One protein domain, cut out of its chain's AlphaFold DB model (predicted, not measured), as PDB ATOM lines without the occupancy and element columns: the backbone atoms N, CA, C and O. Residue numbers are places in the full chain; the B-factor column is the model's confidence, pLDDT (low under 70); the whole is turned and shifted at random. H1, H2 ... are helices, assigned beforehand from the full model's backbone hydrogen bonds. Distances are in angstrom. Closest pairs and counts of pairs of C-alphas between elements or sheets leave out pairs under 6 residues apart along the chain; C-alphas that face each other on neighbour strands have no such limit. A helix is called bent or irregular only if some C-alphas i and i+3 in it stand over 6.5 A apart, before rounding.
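Overview. This is residues 161 to 234 of the 293 residues of the protein "RNase_H2-Ydr279 domain-containing protein" of Setaria viridis (UniProt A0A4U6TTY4). The long helix H1 crosses one side of two shorter helices, H3 and H4, which lie side by side; H5 crosses H3 on the side away from H1, and tiny H2 sits at H1's end. The printed part has 74 residues, with five named helices, H1 to H5 in order along the chain, and no named strand; its class is all helix, with 60 of the 74 printed residues in the named helices. The whole is compact, radius of gyration of the C-alphas 12.1 A, spanning 33 by 31 by 20 A.

Arrangement. H1, residues 161 to 181, is the hub. Its residues 171 to 178 touch H3, residues 190 to 202, at a steep tilt of 63 degrees, closest C-alphas Val 171 and Ala 197, 5.5 A. Its residues 163 to 168 touch H4, residues 209 to 217, closest C-alphas Leu 164 and Trp 210, 6.4 A. H2, residues 183 to 186, touches H1 only at the corner, closest C-alphas Pro 179 and Ala 186, 4.1 A. H3 touches H5, residues 222 to 234, with residues 195 to 199 alone, closest C-alphas Gln 199 and Ile 225, 6.4 A. Every O i to N i+4 pair is within hydrogen-bond range in H3, H4 and H5, and 15 of 17 in H1; H2 is too short for one.

Along the chain. H1, 30.1 A, begins at C-alpha 161 (-63.042, 26.102, -38.740) and is only just irregular, C-alphas 176 and 179 being 6.6 A apart. H5, 18.7 A, ends at C-alpha 234 (-38.969, 4.192, -50.845).

Size, cuts and confidence. The printed part has no cut and no long link. Residues 206 to 208 and 227 to 234 have pLDDT under 70.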
ATOM      1  N   SER A 161     -63.780  24.895 -39.125       85.62
ATOM      2  CA  SER A 161     -63.042  26.102 -38.740       85.62
ATOM      3  C   SER A 161     -62.345  25.918 -37.391       85.62
ATOM      4  O   SER A 161     -61.172  26.288 -37.236       85.62
ATOM      5  N   LYS A 162     -63.029  25.282 -36.430       85.25
ATOM      6  CA  LYS A 162     -62.449  24.865 -35.149       85.25
ATOM      7  C   LYS A 162     -61.353  23.821 -35.346       85.25
ATOM      8  O   LYS A 162     -60.241  24.036 -34.863       85.25
ATOM      9  N   VAL A 163     -61.615  22.756 -36.111       83.62
ATOM     10  CA  VAL A 163     -60.626  21.719 -36.458       83.62
ATOM     11  C   VAL A 163     -59.394  22.354 -37.100       83.62
ATOM     12  O   VAL A 163     -58.283  22.157 -36.612       83.62
ATOM     13  N   LEU A 164     -59.563  23.190 -38.128       84.88
ATOM     14  CA  LEU A 164     -58.448  23.866 -38.798       84.88
ATOM     15  C   LEU A 164     -57.666  24.797 -37.857       84.88
ATOM     16  O   LEU A 164     -56.445  24.907 -37.964       84.88
ATOM     17  N   SER A 165     -58.340  25.481 -36.933       84.81
ATOM     18  CA  SER A 165     -57.685  26.359 -35.955       84.81
ATOM     19  C   SER A 165     -56.899  25.565 -34.911       84.81
ATOM     20  O   SER A 165     -55.744  25.891 -34.643       84.81
ATOM     21  N   TRP A 166     -57.466  24.467 -34.409       86.44
ATOM     22  CA  TRP A 166     -56.793  23.527 -33.515       86.44
ATOM     23  C   TRP A 166     -55.579  22.860 -34.183       86.44
ATOM     24  O   TRP A 166     -54.512  22.774 -33.572       86.44
ATOM     25  N   LEU A 167     -55.685  22.478 -35.463       85.31
ATOM     26  CA  LEU A 167     -54.561  21.958 -36.248       85.31
ATOM     27  C   LEU A 167     -53.440  22.988 -36.417       85.31
ATOM     28  O   LEU A 167     -52.276  22.642 -36.221       85.31
ATOM     29  N   CYS A 168     -53.762  24.258 -36.697       87.06
ATOM     30  CA  CYS A 168     -52.758  25.328 -36.705       87.06
ATOM     31  C   CYS A 168     -52.041  25.445 -35.351       87.06
ATOM     32  O   CYS A 168     -50.815  25.533 -35.327       87.06
ATOM     33  N   CYS A 169     -52.767  25.388 -34.228       85.69
ATOM     34  CA  CYS A 169     -52.152  25.392 -32.898       85.69
ATOM     35  C   CYS A 169     -51.218  24.188 -32.693       85.69
ATOM     36  O   CYS A 169     -50.107  24.358 -32.195       85.69
ATOM     37  N   LYS A 170     -51.607  22.979 -33.124       83.62
ATOM     38  CA  LYS A 170     -50.733  21.795 -33.036       83.62
ATOM     39  C   LYS A 170     -49.477  21.928 -33.914       83.62
ATOM     40  O   LYS A 170     -48.400  21.577 -33.439       83.62
ATOM     41  N   VAL A 171     -49.575  22.494 -35.123       87.19
ATOM     42  CA  VAL A 171     -48.401  22.817 -35.964       87.19
ATOM     43  C   VAL A 171     -47.467  23.810 -35.262       87.19
ATOM     44  O   VAL A 171     -46.266  23.559 -35.181       87.19
ATOM     45  N   CYS A 172     -47.999  24.906 -34.711       83.88
ATOM     46  CA  CYS A 172     -47.198  25.895 -33.980       83.88
ATOM     47  C   CYS A 172     -46.485  25.279 -32.767       83.88
ATOM     48  O   CYS A 172     -45.291  25.505 -32.583       83.88
ATOM     49  N   ASN A 173     -47.173  24.440 -31.990       83.31
ATOM     50  CA  ASN A 173     -46.576  23.769 -30.835       83.31
ATOM     51  C   ASN A 173     -45.440  22.815 -31.249       83.31
ATOM     52  O   ASN A 173     -44.406  22.777 -30.585       83.31
ATOM     53  N   LEU A 174     -45.589  22.072 -32.355       84.50
ATOM     54  CA  LEU A 174     -44.510  21.238 -32.901       84.50
ATOM     55  C   LEU A 174     -43.310  22.093 -33.336       84.50
ATOM     56  O   LEU A 174     -42.174  21.774 -32.979       84.50
ATOM     57  N   LYS A 175     -43.566  23.226 -34.004       85.31
ATOM     58  CA  LYS A 175     -42.544  24.211 -34.388       85.31
ATOM     59  C   LYS A 175     -41.721  24.699 -33.191       85.31
ATOM     60  O   LYS A 175     -40.503  24.781 -33.272       85.31
ATOM     61  N   GLU A 176     -42.359  24.963 -32.051       82.94
ATOM     62  CA  GLU A 176     -41.675  25.375 -30.814       82.94
ATOM     63  C   GLU A 176     -40.918  24.248 -30.089       82.94
ATOM     64  O   GLU A 176     -40.079  24.522 -29.219       82.94
ATOM     65  N   VAL A 177     -41.220  22.982 -30.387       83.56
ATOM     66  CA  VAL A 177     -40.530  21.812 -29.823       83.56
ATOM     67  C   VAL A 177     -39.316  21.424 -30.671       83.56
ATOM     68  O   VAL A 177     -38.297  21.023 -30.111       83.56
ATOM     69  N   PHE A 178     -39.360  21.616 -31.992       82.94
ATOM     70  CA  PHE A 178     -38.271  21.254 -32.906       82.94
ATOM     71  C   PHE A 178     -36.879  21.788 -32.502       82.94
ATOM     72  O   PHE A 178     -35.976  20.961 -32.340       82.94
ATOM     73  N   PRO A 179     -36.659  23.094 -32.222       80.31
ATOM     74  CA  PRO A 179     -35.347  23.588 -31.785       80.31
ATOM     75  C   PRO A 179     -34.843  22.956 -30.478       80.31
ATOM     76  O   PRO A 179     -33.637  22.883 -30.248       80.31
ATOM     77  N   LYS A 180     -35.759  22.482 -29.621       82.12
ATOM     78  CA  LYS A 180     -35.454  21.818 -28.341       82.12
ATOM     79  C   LYS A 180     -35.100  20.337 -28.535       82.12
ATOM     80  O   LYS A 180     -34.452  19.750 -27.670       82.12
ATOM     81  N   LEU A 181     -35.509  19.735 -29.655       74.50
ATOM     82  CA  LEU A 181     -35.286  18.323 -29.958       74.50
ATOM     83  C   LEU A 181     -33.878  18.042 -30.506       74.50
ATOM     84  O   LEU A 181     -33.305  16.990 -30.217       74.50
ATOM     85  N   GLY A 182     -33.285  18.973 -31.260       74.06
ATOM     86  CA  GLY A 182     -31.915  18.818 -31.747       74.06
ATOM     87  C   GLY A 182     -31.385  19.998 -32.560       74.06
ATOM     88  O   GLY A 182     -32.137  20.750 -33.171       74.06
ATOM     89  N   LYS A 183     -30.051  20.122 -32.615       71.19
ATOM     90  CA  LYS A 183     -29.353  21.219 -33.316       71.19
ATOM     91  C   LYS A 183     -29.690  21.303 -34.811       71.19
ATOM     92  O   LYS A 183     -29.711  22.398 -35.355       71.19
ATOM     93  N   ASN A 184     -29.981  20.166 -35.443       75.94
ATOM     94  CA  ASN A 184     -30.347  20.088 -36.860       75.94
ATOM     95  C   ASN A 184     -31.642  20.867 -37.145       75.94
ATOM     96  O   ASN A 184     -31.702  21.633 -38.098       75.94
ATOM     97  N   TYR A 185     -32.637  20.728 -36.267       70.12
ATOM     98  CA  TYR A 185     -33.912  21.435 -36.354       70.12
ATOM     99  C   TYR A 185     -33.782  22.926 -36.024       70.12
ATOM    100  O   TYR A 185     -34.428  23.761 -36.649       70.12
ATOM    101  N   ALA A 186     -32.916  23.283 -35.070       70.38
ATOM    102  CA  ALA A 186     -32.665  24.679 -34.708       70.38
ATOM    103  C   ALA A 186     -31.996  25.504 -35.831       70.38
ATOM    104  O   ALA A 186     -32.079  26.728 -35.807       70.38
ATOM    105  N   ALA A 187     -31.342  24.848 -36.798       76.88
ATOM    106  CA  ALA A 187     -30.730  25.479 -37.972       76.88
ATOM    107  C   ALA A 187     -31.644  25.492 -39.218       76.88
ATOM    108  O   ALA A 187     -31.254  26.020 -40.257       76.88
ATOM    109  N   GLN A 188     -32.830  24.884 -39.134       78.62
ATOM    110  CA  GLN A 188     -33.780  24.749 -40.236       78.62
ATOM    111  C   GLN A 188     -34.647  26.011 -40.373       78.62
ATOM    112  O   GLN A 188     -35.066  26.589 -39.369       78.62
ATOM    113  N   GLU A 189     -34.938  26.427 -41.609       84.81
ATOM    114  CA  GLU A 189     -35.828  27.561 -41.888       84.81
ATOM    115  C   GLU A 189     -37.245  27.305 -41.342       84.81
ATOM    116  O   GLU A 189     -37.734  26.174 -41.356       84.81
ATOM    117  N   GLU A 190     -37.938  28.362 -40.906       86.06
ATOM    118  CA  GLU A 190     -39.307  28.281 -40.379       86.06
ATOM    119  C   GLU A 190     -40.265  27.533 -41.325       86.06
ATOM    120  O   GLU A 190     -41.038  26.686 -40.877       86.06
ATOM    121  N   LYS A 191     -40.184  27.791 -42.636       86.62
ATOM    122  CA  LYS A 191     -41.009  27.115 -43.648       86.62
ATOM    123  C   LYS A 191     -40.774  25.601 -43.675       86.62
ATOM    124  O   LYS A 191     -41.723  24.827 -43.779       86.62
ATOM    125  N   GLU A 192     -39.523  25.180 -43.536       85.31
ATOM    126  CA  GLU A 192     -39.117  23.775 -43.545       85.31
ATOM    127  C   GLU A 192     -39.479  23.070 -42.222       85.31
ATOM    128  O   GLU A 192     -39.939  21.928 -42.234       85.31
ATOM    129  N   GLN A 193     -39.408  23.772 -41.085       85.38
ATOM    130  CA  GLN A 193     -39.980  23.286 -39.822       85.38
ATOM    131  C   GLN A 193     -41.504  23.102 -39.932       85.38
ATOM    132  O   GLN A 193     -42.041  22.084 -39.499       85.38
ATOM    133  N   LEU A 194     -42.227  24.052 -40.538       88.94
ATOM    134  CA  LEU A 194     -43.674  23.930 -40.745       88.94
ATOM    135  C   LEU A 194     -44.028  22.720 -41.631       88.94
ATOM    136  O   LEU A 194     -44.993  22.019 -41.323       88.94
ATOM    137  N   LYS A 195     -43.231  22.420 -42.669       88.00
ATOM    138  CA  LYS A 195     -43.377  21.190 -43.470       88.00
ATOM    139  C   LYS A 195     -43.211  19.924 -42.629       88.00
ATOM    140  O   LYS A 195     -44.093  19.072 -42.681       88.00
ATOM    141  N   GLU A 196     -42.149  19.804 -41.828       85.75
ATOM    142  CA  GLU A 196     -41.930  18.635 -40.951       85.75
ATOM    143  C   GLU A 196     -43.081  18.467 -39.931       85.75
ATOM    144  O   GLU A 196     -43.550  17.350 -39.699       85.75
ATOM    145  N   ALA A 197     -43.605  19.562 -39.359       87.06
ATOM    146  CA  ALA A 197     -44.755  19.513 -38.447       87.06
ATOM    147  C   ALA A 197     -46.037  19.026 -39.142       87.06
ATOM    148  O   ALA A 197     -46.763  18.192 -38.594       87.06
ATOM    149  N   VAL A 198     -46.320  19.527 -40.350       87.19
ATOM    150  CA  VAL A 198     -47.475  19.093 -41.149       87.19
ATOM    151  C   VAL A 198     -47.305  17.647 -41.626       87.19
ATOM    152  O   VAL A 198     -48.275  16.892 -41.600       87.19
ATOM    153  N   GLN A 199     -46.085  17.221 -41.977       84.25
ATOM    154  CA  GLN A 199     -45.779  15.836 -42.343       84.25
ATOM    155  C   GLN A 199     -46.039  14.879 -41.171       84.25
ATOM    156  O   GLN A 199     -46.728  13.880 -41.362       84.25
ATOM    157  N   MET A 200     -45.597  15.213 -39.952       84.19
ATOM    158  CA  MET A 200     -45.949  14.428 -38.761       84.19
ATOM    159  C   MET A 200     -47.460  14.383 -38.532       84.19
ATOM    160  O   MET A 200     -47.996  13.310 -38.292       84.19
ATOM    161  N   ILE A 201     -48.170  15.514 -38.625       83.75
ATOM    162  CA  ILE A 201     -49.631  15.550 -38.439       83.75
ATOM    163  C   ILE A 201     -50.363  14.706 -39.500       83.75
ATOM    164  O   ILE A 201     -51.341  14.038 -39.161       83.75
ATOM    165  N   ARG A 202     -49.866  14.649 -40.742       82.62
ATOM    166  CA  ARG A 202     -50.385  13.785 -41.820       82.62
ATOM    167  C   ARG A 202     -50.282  12.284 -41.509       82.62
ATOM    168  O   ARG A 202     -51.110  11.509 -41.967       82.62
ATOM    169  N   GLU A 203     -49.331  11.833 -40.690       79.69
ATOM    170  CA  GLU A 203     -49.295  10.417 -40.264       79.69
ATOM    171  C   GLU A 203     -50.490  10.027 -39.370       79.69
ATOM    172  O   GLU A 203     -50.806   8.843 -39.203       79.69
ATOM    173  N   TYR A 204     -51.156  11.025 -38.784       73.94
ATOM    174  CA  TYR A 204     -52.348  10.876 -37.955       73.94
ATOM    175  C   TYR A 204     -53.618  11.202 -38.762       73.94
ATOM    176  O   TYR A 204     -54.561  10.412 -38.771       73.94
ATOM    177  N   LEU A 205     -53.607  12.308 -39.508       71.31
ATOM    178  CA  LEU A 205     -54.597  12.643 -40.531       71.31
ATOM    179  C   LEU A 205     -54.235  11.980 -41.868       71.31
ATOM    180  O   LEU A 205     -53.599  12.608 -42.717       71.31
ATOM    181  N   LYS A 206     -54.712  10.743 -42.082       62.97
ATOM    182  CA  LYS A 206     -54.858  10.184 -43.448       62.97
ATOM    183  C   LYS A 206     -55.543  11.220 -44.347       62.97
ATOM    184  O   LYS A 206     -56.274  12.028 -43.804       62.97
ATOM    185  N   ASP A 207     -55.306  11.211 -45.659       56.75
ATOM    186  CA  ASP A 207     -55.549  12.348 -46.576       56.75
ATOM    187  C   ASP A 207     -56.981  12.967 -46.555       56.75
ATOM    188  O   ASP A 207     -57.778  12.785 -47.473       56.75
ATOM    189  N   GLU A 208     -57.278  13.742 -45.506       68.12
ATOM    190  CA  GLU A 208     -58.526  14.465 -45.236       68.12
ATOM    191  C   GLU A 208     -58.490  15.878 -45.856       68.12
ATOM    192  O   GLU A 208     -57.415  16.491 -45.954       68.12
ATOM    193  N   PRO A 209     -59.650  16.495 -46.172       76.00
ATOM    194  CA  PRO A 209     -59.708  17.856 -46.716       76.00
ATOM    195  C   PRO A 209     -59.053  18.912 -45.806       76.00
ATOM    196  O   PRO A 209     -58.526  19.913 -46.302       76.00
ATOM    197  N   TRP A 210     -59.017  18.692 -44.485       79.25
ATOM    198  CA  TRP A 210     -58.358  19.604 -43.544       79.25
ATOM    199  C   TRP A 210     -56.853  19.728 -43.765       79.25
ATOM    200  O   TRP A 210     -56.311  20.797 -43.493       79.25
ATOM    201  N   LEU A 211     -56.172  18.701 -44.288       83.19
ATOM    202  CA  LEU A 211     -54.744  18.797 -44.600       83.19
ATOM    203  C   LEU A 211     -54.506  19.806 -45.735       83.19
ATOM    204  O   LEU A 211     -53.616  20.648 -45.643       83.19
ATOM    205  N   THR A 212     -55.364  19.797 -46.760       84.38
ATOM    206  CA  THR A 212     -55.359  20.791 -47.846       84.38
ATOM    207  C   THR A 212     -55.603  22.201 -47.327       84.38
ATOM    208  O   THR A 212     -54.888  23.137 -47.693       84.38
ATOM    209  N   LEU A 213     -56.588  22.362 -46.441       85.31
ATOM    210  CA  LEU A 213     -56.903  23.651 -45.824       85.31
ATOM    211  C   LEU A 213     -55.765  24.147 -44.916       85.31
ATOM    212  O   LEU A 213     -55.462  25.341 -44.921       85.31
ATOM    213  N   LEU A 214     -55.098  23.242 -44.194       87.75
ATOM    214  CA  LEU A 214     -53.950  23.530 -43.336       87.75
ATOM    215  C   LEU A 214     -52.744  23.998 -44.158       87.75
ATOM    216  O   LEU A 214     -52.224  25.079 -43.890       87.75
ATOM    217  N   CYS A 215     -52.354  23.258 -45.203       88.88
ATOM    218  CA  CYS A 215     -51.278  23.663 -46.114       88.88
ATOM    219  C   CYS A 215     -51.568  25.023 -46.764       88.88
ATOM    220  O   CYS A 215     -50.711  25.903 -46.751       88.88
ATOM    221  N   LYS A 216     -52.803  25.243 -47.245       89.69
ATOM    222  CA  LYS A 216     -53.228  26.525 -47.831       89.69
ATOM    223  C   LYS A 216     -53.129  27.683 -46.831       89.69
ATOM    224  O   LYS A 216     -52.637  28.750 -47.186       89.69
ATOM    225  N   LYS A 217     -53.574  27.483 -45.584       88.38
ATOM    226  CA  LYS A 217     -53.531  28.499 -44.515       88.38
ATOM    227  C   LYS A 217     -52.099  28.811 -44.056       88.38
ATOM    228  O   LYS A 217     -51.827  29.944 -43.677       88.38
ATOM    229  N   LEU A 218     -51.196  27.830 -44.129       86.94
ATOM    230  CA  LEU A 218     -49.768  27.964 -43.816       86.94
ATOM    231  C   LEU A 218     -48.892  28.352 -45.025       86.94
ATOM    232  O   LEU A 218     -47.684  28.484 -44.869       86.94
ATOM    233  N   GLN A 219     -49.481  28.542 -46.214       87.06
ATOM    234  CA  GLN A 219     -48.780  28.871 -47.467       87.06
ATOM    235  C   GLN A 219     -47.697  27.839 -47.866       87.06
ATOM    236  O   GLN A 219     -46.639  28.185 -48.391       87.06
ATOM    237  N   LEU A 220     -47.972  26.552 -47.622       87.00
ATOM    238  CA  LEU A 220     -47.103  25.427 -47.985       87.00
ATOM    239  C   LEU A 220     -47.604  24.733 -49.259       87.00
ATOM    240  O   LEU A 220     -48.810  24.528 -49.417       87.00
ATOM    241  N   ASP A 221     -46.686  24.305 -50.133       81.88
ATOM    242  CA  ASP A 221     -47.039  23.426 -51.253       81.88
ATOM    243  C   ASP A 221     -47.232  21.989 -50.750       81.88
ATOM    244  O   ASP A 221     -46.320  21.354 -50.216       81.88
ATOM    245  N   MET A 222     -48.437  21.458 -50.949       75.94
ATOM    246  CA  MET A 222     -48.764  20.070 -50.639       75.94
ATOM    247  C   MET A 222     -47.918  19.081 -51.453       75.94
ATOM    248  O   MET A 222     -47.586  18.008 -50.950       75.94
ATOM    249  N   ASN A 223     -47.560  19.420 -52.695       76.19
ATOM    250  CA  ASN A 223     -46.844  18.504 -53.579       76.19
ATOM    251  C   ASN A 223     -45.426  18.209 -53.076       76.19
ATOM    252  O   ASN A 223     -44.950  17.090 -53.250       76.19
ATOM    253  N   GLU A 224     -44.770  19.177 -52.429       76.62
ATOM    254  CA  GLU A 224     -43.475  18.979 -51.763       76.62
ATOM    255  C   GLU A 224     -43.622  17.998 -50.587       76.62
ATOM    256  O   GLU A 224     -42.952  16.968 -50.558       76.62
ATOM    257  N   ILE A 225     -44.597  18.232 -49.699       74.19
ATOM    258  CA  ILE A 225     -44.860  17.393 -48.513       74.19
ATOM    259  C   ILE A 225     -45.177  15.937 -48.905       74.19
ATOM    260  O   ILE A 225     -44.724  14.997 -48.247       74.19
ATOM    261  N   ILE A 226     -45.935  15.724 -49.987       73.38
ATOM    262  CA  ILE A 226     -46.240  14.380 -50.499       73.38
ATOM    263  C   ILE A 226     -44.989  13.719 -51.101       73.38
ATOM    264  O   ILE A 226     -44.713  12.560 -50.785       73.38
ATOM    265  N   LYS A 227     -44.211  14.438 -51.925       67.25
ATOM    266  CA  LYS A 227     -42.986  13.910 -52.557       67.25
ATOM    267  C   LYS A 227     -41.918  13.533 -51.532       67.25
ATOM    268  O   LYS A 227     -41.305  12.470 -51.668       67.25
ATOM    269  N   ASP A 228     -41.732  14.339 -50.489       59.16
ATOM    270  CA  ASP A 228     -40.783  14.045 -49.412       59.16
ATOM    271  C   ASP A 228     -41.170  12.765 -48.662       59.16
ATOM    272  O   ASP A 228     -40.297  11.961 -48.330       59.16
ATOM    273  N   THR A 229     -42.470  12.515 -48.450       57.16
ATOM    274  CA  THR A 229     -42.944  11.239 -47.887       57.16
ATOM    275  C   THR A 229     -42.607  10.071 -48.813       57.16
ATOM    276  O   THR A 229     -42.078   9.066 -48.341       57.16
ATOM    277  N   THR A 230     -42.879  10.171 -50.118       52.84
ATOM    278  CA  THR A 230     -42.614   9.076 -51.067       52.84
ATOM    279  C   THR A 230     -41.123   8.746 -51.142       52.84
ATOM    280  O   THR A 230     -40.759   7.580 -51.015       52.84
ATOM    281  N   THR A 231     -40.267   9.764 -51.257       45.97
ATOM    282  CA  THR A 231     -38.811   9.594 -51.412       45.97
ATOM    283  C   THR A 231     -38.164   9.030 -50.141       45.97
ATOM    284  O   THR A 231     -37.406   8.063 -50.215       45.97
ATOM    285  N   LYS A 232     -38.525   9.552 -48.954       48.22
ATOM    286  CA  LYS A 232     -38.036   9.036 -47.659       48.22
ATOM    287  C   LYS A 232     -38.567   7.621 -47.345       48.22
ATOM    288  O   LYS A 232     -37.920   6.875 -46.616       48.22
ATOM    289  N   THR A 233     -39.725   7.231 -47.891       34.84
ATOM    290  CA  THR A 233     -40.337   5.903 -47.660       34.84
ATOM    291  C   THR A 233     -39.786   4.827 -48.600       34.84
ATOM    292  O   THR A 233     -39.588   3.691 -48.169       34.84
ATOM    293  N   SER A 234     -39.487   5.161 -49.863       31.03
ATOM    294  CA  SER A 234     -38.969   4.192 -50.845       31.03
ATOM    295  C   SER A 234     -37.597   3.616 -50.482       31.03
ATOM    296  O   SER A 234     -37.313   2.468 -50.814       31.03
TER     297      SER A 234